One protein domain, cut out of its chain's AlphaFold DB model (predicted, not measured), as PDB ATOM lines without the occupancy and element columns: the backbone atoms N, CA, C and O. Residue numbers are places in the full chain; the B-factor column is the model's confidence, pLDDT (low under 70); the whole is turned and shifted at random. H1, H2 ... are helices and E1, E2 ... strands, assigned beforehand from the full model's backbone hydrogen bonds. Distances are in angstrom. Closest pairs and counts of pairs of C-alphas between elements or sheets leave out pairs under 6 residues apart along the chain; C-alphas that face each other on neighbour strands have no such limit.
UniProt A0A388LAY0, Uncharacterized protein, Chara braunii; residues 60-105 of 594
ATOM      1  N   ASN A  60       1.605  26.670  -6.007       71.81
ATOM      2  CA  ASN A  60       1.390  27.547  -4.854       71.81
ATOM      3  C   ASN A  60       2.657  27.757  -4.010       71.81
ATOM      4  O   ASN A  60       2.713  28.693  -3.221       71.81
ATOM      5  N   SER A  61       3.664  26.888  -4.151       68.56
ATOM      6  CA  SER A  61       4.978  27.063  -3.522       68.56
ATOM      7  C   SER A  61       5.925  27.949  -4.334       68.56
ATOM      8  O   SER A  61       6.993  28.308  -3.838       68.56
ATOM      9  N   LEU A  62       5.562  28.299  -5.575       70.06
ATOM     10  CA  LEU A  62       6.333  29.259  -6.355       70.06
ATOM     11  C   LEU A  62       6.222  30.647  -5.711       70.06
ATOM     12  O   LEU A  62       5.150  31.007  -5.218       70.06
ATOM     13  N   PRO A  63       7.300  31.451  -5.732       80.19
ATOM     14  CA  PRO A  63       7.215  32.840  -5.317       80.19
ATOM     15  C   PRO A  63       6.100  33.569  -6.083       80.19
ATOM     16  O   PRO A  63       5.948  33.343  -7.291       80.19
ATOM     17  N   PRO A  64       5.325  34.443  -5.418       73.81
ATOM     18  CA  PRO A  64       4.330  35.259  -6.105       73.81
ATOM     19  C   PRO A  64       5.012  36.076  -7.214       73.81
ATOM     20  O   PRO A  64       6.086  36.633  -6.992       73.81
ATOM     21  N   GLY A  65       4.426  36.115  -8.414       78.19
ATOM     22  CA  GLY A  65       5.004  36.787  -9.586       78.19
ATOM     23  C   GLY A  65       5.848  35.885 -10.496       78.19
ATOM     24  O   GLY A  65       6.058  36.212 -11.664       78.19
ATOM     25  N   TYR A  66       6.313  34.725 -10.017       75.19
ATOM     26  CA  TYR A  66       7.233  33.884 -10.793       75.19
ATOM     27  C   TYR A  66       6.572  33.246 -12.024       75.19
ATOM     28  O   TYR A  66       7.194  33.093 -13.079       75.19
ATOM     29  N   LEU A  67       5.292  32.879 -11.918       74.38
ATOM     30  CA  LEU A  67       4.544  32.335 -13.051       74.38
ATOM     31  C   LEU A  67       4.282  33.425 -14.099       74.38
ATOM     32  O   LEU A  67       4.390  33.162 -15.297       74.38
ATOM     33  N   GLU A  68       3.984  34.645 -13.656       80.25
ATOM     34  CA  GLU A  68       3.807  35.823 -14.502       80.25
ATOM     35  C   GLU A  68       5.092  36.159 -15.269       80.25
ATOM     36  O   GLU A  68       5.034  36.360 -16.484       80.25
ATOM     37  N   GLU A  69       6.251  36.121 -14.605       67.81
ATOM     38  CA  GLU A  69       7.568  36.277 -15.236       67.81
ATOM     39  C   GLU A  69       7.826  35.191 -16.290       67.81
ATOM     40  O   GLU A  69       8.232  35.493 -17.415       67.81
ATOM     41  N   CYS A  70       7.528  33.925 -15.978       68.56
ATOM     42  CA  CYS A  70       7.674  32.819 -16.929       68.56
ATOM     43  C   CYS A  70       6.772  32.988 -18.162       68.56
ATOM     44  O   CYS A  70       7.199  32.754 -19.295       68.56
ATOM     45  N   VAL A  71       5.525  33.421 -17.961       72.56
ATOM     46  CA  VAL A  71       4.589  33.716 -19.052       72.56
ATOM     47  C   VAL A  71       5.079  34.898 -19.889       72.56
ATOM     48  O   VAL A  71       4.990  34.850 -21.117       72.56
ATOM     49  N   MET A  72       5.618  35.940 -19.255       75.31
ATOM     50  CA  MET A  72       6.183  37.102 -19.940       75.31
ATOM     51  C   MET A  72       7.387  36.711 -20.806       75.31
ATOM     52  O   MET A  72       7.393  37.029 -21.994       75.31
ATOM     53  N   MET A  73       8.326  35.918 -20.278       68.25
ATOM     54  CA  MET A  73       9.478  35.412 -21.039       68.25
ATOM     55  C   MET A  73       9.054  34.601 -22.270       68.25
ATOM     56  O   MET A  73       9.600  34.776 -23.359       68.25
ATOM     57  N   VAL A  74       8.042  33.736 -22.137       76.81
ATOM     58  CA  VAL A  74       7.519  32.959 -23.275       76.81
ATOM     59  C   VAL A  74       6.847  33.862 -24.315       76.81
ATOM     60  O   VAL A  74       6.970  33.614 -25.517       76.81
ATOM     61  N   ARG A  75       6.153  34.927 -23.896       77.44
ATOM     62  CA  ARG A  75       5.580  35.915 -24.825       77.44
ATOM     63  C   ARG A  75       6.668  36.678 -25.576       77.44
ATOM     64  O   ARG A  75       6.571  36.790 -26.794       77.44
ATOM     65  N   GLU A  76       7.708  37.142 -24.892       77.81
ATOM     66  CA  GLU A  76       8.845  37.828 -25.518       77.81
ATOM     67  C   GLU A  76       9.596  36.929 -26.501       77.81
ATOM     68  O   GLU A  76       9.895  37.354 -27.619       77.81
ATOM     69  N   ALA A  77       9.820  35.664 -26.140       71.50
ATOM     70  CA  ALA A  77      10.425  34.680 -27.032       71.50
ATOM     71  C   ALA A  77       9.594  34.470 -28.308       71.50
ATOM     72  O   ALA A  77      10.150  34.394 -29.404       71.50
ATOM     73  N   ASN A  78       8.262  34.429 -28.188       85.12
ATOM     74  CA  ASN A  78       7.366  34.335 -29.341       85.12
ATOM     75  C   ASN A  78       7.367  35.610 -30.198       85.12
ATOM     76  O   ASN A  78       7.432  35.498 -31.419       85.12
ATOM     77  N   MET A  79       7.357  36.804 -29.591       73.62
ATOM     78  CA  MET A  79       7.464  38.075 -30.326       73.62
ATOM     79  C   MET A  79       8.788  38.176 -31.093       73.62
ATOM     80  O   MET A  79       8.818  38.618 -32.242       73.62
ATOM     81  N   CYS A  80       9.888  37.732 -30.481       69.31
ATOM     82  CA  CYS A  80      11.201  37.686 -31.118       69.31
ATOM     83  C   CYS A  80      11.226  36.688 -32.284       69.31
ATOM     84  O   CYS A  80      11.662  37.033 -33.380       69.31
ATOM     85  N   ALA A  81      10.697  35.475 -32.082       72.69
ATOM     86  CA  ALA A  81      10.603  34.473 -33.142       72.69
ATOM     87  C   ALA A  81       9.765  34.965 -34.331       72.69
ATOM     88  O   ALA A  81      10.159  34.762 -35.476       72.69
ATOM     89  N   GLU A  82       8.660  35.661 -34.067       75.00
ATOM     90  CA  GLU A  82       7.823  36.263 -35.103       75.00
ATOM     91  C   GLU A  82       8.535  37.400 -35.843       75.00
ATOM     92  O   GLU A  82       8.517  37.426 -37.072       75.00
ATOM     93  N   SER A  83       9.241  38.279 -35.124       67.88
ATOM     94  CA  SER A  83      10.016  39.380 -35.721       67.88
ATOM     95  C   SER A  83      11.148  38.883 -36.626       67.88
ATOM     96  O   SER A  83      11.530  39.558 -37.578       67.88
ATOM     97  N   LEU A  84      11.681  37.695 -36.335       73.69
ATOM     98  CA  LEU A  84      12.713  37.029 -37.127       73.69
ATOM     99  C   LEU A  84      12.142  36.132 -38.240       73.69
ATOM    100  O   LEU A  84      12.913  35.495 -38.953       73.69
ATOM    101  N   GLY A  85      10.815  36.040 -38.384       80.75
ATOM    102  CA  GLY A  85      10.170  35.176 -39.376       80.75
ATOM    103  C   GLY A  85      10.354  33.674 -39.118       80.75
ATOM    104  O   GLY A  85      10.216  32.872 -40.039       80.75
ATOM    105  N   LEU A  86      10.673  33.269 -37.886       76.50
ATOM    106  CA  LEU A  86      10.891  31.867 -37.536       76.50
ATOM    107  C   LEU A  86       9.555  31.124 -37.411       76.50
ATOM    108  O   LEU A  86       8.620  31.579 -36.747       76.50
ATOM    109  N   SER A  87       9.479  29.919 -37.974       78.25
ATOM    110  CA  SER A  87       8.334  29.007 -37.850       78.25
ATOM    111  C   SER A  87       8.322  28.274 -36.502       78.25
ATOM    112  O   SER A  87       8.036  27.087 -36.442       78.25
ATOM    113  N   MET A  88       8.617  28.947 -35.389       80.44
ATOM    114  CA  MET A  88       8.649  28.331 -34.054       80.44
ATOM    115  C   MET A  88       7.723  29.056 -33.075       80.44
ATOM    116  O   MET A  88       7.512  30.262 -33.166       80.44
ATOM    117  N   ARG A  89       7.161  28.305 -32.127       75.25
ATOM    118  CA  ARG A  89       6.320  28.773 -31.024       75.25
ATOM    119  C   ARG A  89       6.793  28.162 -29.714       75.25
ATOM    120  O   ARG A  89       6.967  26.953 -29.608       75.25
ATOM    121  N   TYR A  90       6.930  28.989 -28.694       84.31
ATOM    122  CA  TYR A  90       7.261  28.582 -27.337       84.31
ATOM    123  C   TYR A  90       5.971  28.466 -26.525       84.31
ATOM    124  O   TYR A  90       5.144  29.380 -26.540       84.31
ATOM    125  N   ASN A  91       5.789  27.349 -25.824       84.12
ATOM    126  CA  ASN A  91       4.664  27.127 -24.921       84.12
ATOM    127  C   ASN A  91       5.162  26.698 -23.544       84.12
ATOM    128  O   ASN A  91       6.043  25.852 -23.432       84.12
ATOM    129  N   LEU A  92       4.571  27.255 -22.498       78.62
ATOM    130  CA  LEU A  92       4.877  26.884 -21.128       78.62
ATOM    131  C   LEU A  92       4.040  25.651 -20.758       78.62
ATOM    132  O   LEU A  92       2.812  25.689 -20.810       78.62
ATOM    133  N   GLN A  93       4.691  24.544 -20.422       79.00
ATOM    134  CA  GLN A  93       4.056  23.280 -20.071       79.00
ATOM    135  C   GLN A  93       4.448  22.868 -18.655       79.00
ATOM    136  O   GLN A  93       5.626  22.744 -18.330       79.00
ATOM    137  N   LEU A  94       3.448  22.588 -17.823       68.31
ATOM    138  CA  LEU A  94       3.671  21.948 -16.536       68.31
ATOM    139  C   LEU A  94       3.822  20.436 -16.741       68.31
ATOM    140  O   LEU A  94       2.924  19.777 -17.270       68.31
ATOM    141  N   LEU A  95       4.971  19.899 -16.347       72.56
ATOM    142  CA  LEU A  95       5.260  18.470 -16.304       72.56
ATOM    143  C   LEU A  95       5.326  18.001 -14.848       72.56
ATOM    144  O   LEU A  95       5.382  18.804 -13.919       72.56
ATOM    145  N   LYS A  96       5.360  16.677 -14.664       61.53
ATOM    146  CA  LYS A  96       5.391  16.022 -13.347       61.53
ATOM    147  C   LYS A  96       6.478  16.575 -12.412       61.53
ATOM    148  O   LYS A  96       6.279  16.588 -11.202       61.53
ATOM    149  N   ASP A  97       7.587  17.032 -12.989       61.66
ATOM    150  CA  ASP A  97       8.786  17.451 -12.265       61.66
ATOM    151  C   ASP A  97       9.033  18.977 -12.325       61.66
ATOM    152  O   ASP A  97      10.097  19.436 -11.922       61.66
ATOM    153  N   GLY A  98       8.078  19.777 -12.829       76.19
ATOM    154  CA  GLY A  98       8.169  21.246 -12.822       76.19
ATOM    155  C   GLY A  98       7.598  21.933 -14.063       76.19
ATOM    156  O   GLY A  98       6.872  21.331 -14.854       76.19
ATOM    157  N   LEU A  99       7.929  23.212 -14.241       76.19
ATOM    158  CA  LEU A  99       7.504  24.044 -15.370       76.19
ATOM    159  C   LEU A  99       8.578  24.047 -16.463       76.19
ATOM    160  O   LEU A  99       9.741  24.331 -16.197       76.19
ATOM    161  N   TRP A 100       8.180  23.737 -17.690       81.19
ATOM    162  CA  TRP A 100       9.071  23.579 -18.837       81.19
ATOM    163  C   TRP A 100       8.619  24.463 -19.992       81.19
ATOM    164  O   TRP A 100       7.427  24.684 -20.182       81.19
ATOM    165  N   VAL A 101       9.558  24.931 -20.812       75.12
ATOM    166  CA  VAL A 101       9.236  25.598 -22.080       75.12
ATOM    167  C   VAL A 101       9.363  24.578 -23.204       75.12
ATOM    168  O   VAL A 101      10.444  24.065 -23.479       75.12
ATOM    169  N   LYS A 102       8.248  24.277 -23.861       79.81
ATOM    170  CA  LYS A 102       8.185  23.413 -25.036       79.81
ATOM    171  C   LYS A 102       8.242  24.261 -26.299       79.81
ATOM    172  O   LYS A 102       7.361  25.089 -26.533       79.81
ATOM    173  N   VAL A 103       9.245  24.013 -27.133       80.56
ATOM    174  CA  VAL A 103       9.326  24.571 -28.486       80.56
ATOM    175  C   VAL A 103       8.482  23.701 -29.414       80.56
ATOM    176  O   VAL A 103       8.603  22.477 -29.420       80.56
ATOM    177  N   MET A 104       7.583  24.323 -30.158       74.19
ATOM    178  CA  MET A 104       6.731  23.692 -31.157       74.19
ATOM    179  C   MET A 104       6.971  24.394 -32.485       74.19
ATOM    180  O   MET A 104       7.025  25.620 -32.524       74.19
ATOM    181  N   GLU A 105       7.083  23.651 -33.578       78.19
ATOM    182  CA  GLU A 105       7.050  24.269 -34.899       78.19
ATOM    183  C   GLU A 105       5.670  24.920 -35.089       78.19
ATOM    184  O   GLU A 105       4.625  24.316 -34.815       78.19
TER     185      GLU A 105
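What this domain is: This is residues 60 to 105 of the 594 residues of an uncharacterized protein of Chara braunii (UniProt A0A388LAY0). One long helix, H1, lies alongside a two-stranded hairpin, E1 and E2, and packs mainly on E1, which folds back along it; the hairpin bends away from the helix toward its turn. Residues 60 to 66, of which 66 belongs to H1, stick out free at the other end of the helix from the link to E1. The printed part has 46 residues, with one named helix and two named strands in the order H1, E1, E2; the sheet has the order E1 - E2 and is antiparallel, and the class is mixed, helices and strands. The whole is loose, with a radius of gyration of the C-alphas of 12.0 A, and flat in outline, its C-alphas spanning 37 by 21 by 7 A.

Where its parts are: Look first for E1, residues 88 to 95, which begins at C-alpha 88 at (8.649, 28.331, -34.054) and is 20.6 A long from first to last C-alpha. E2, residues 98 to 105, runs 22.3 A and ends at C-alpha 105 at (7.050, 24.269, -34.899). Then go back to C-alpha 66 at (7.233, 33.884, -10.793), where H1, residues 66 to 83, begins; from there the helix runs 25.7 A to C-alpha 83, and z falls from -10.793 to -35.721.

How they stand to each other: Begin with the hairpin of E1 and E2, antiparallel neighbours with 153 degrees between their directions. At its open end the C-alphas of Met 88 and Glu 105 face each other at 4.4 A. Look there for N 89 and O 104, 2.7 A apart and within hydrogen-bond range; nearer the turn, N 95 and O 98 are 2.8 A apart. E1 bends by 50 degrees at residue 92. From the sheet move to H1: with E1 it has 12 pairs of C-alphas within 8 A, the closest being those of Asn 78 and Arg 89, 5.9 A apart. With E2 it has 1 such pair, the C-alphas of Val 74 and Val 101, at 7.7 A. In H1 every O i to N i+4 pair is within hydrogen-bond range.

The domain as a whole: The two C-alphas farthest apart are those of Ser 61 and Gly 85, at 37.1 A, while the first and last printed C-alphas, of Asn 60 and Glu 105, are 30.7 A apart. The printed part has no cut. Both links are tight: 4 residues lie between H1 and E1, and 2 between E1 and E2. In the B-factor column you will find a mean pLDDT of 75.0 over the printed part of this model, with 9 residues under 70: 61, 69 to 70, 73, 80, 83, 94 and 96 to 97.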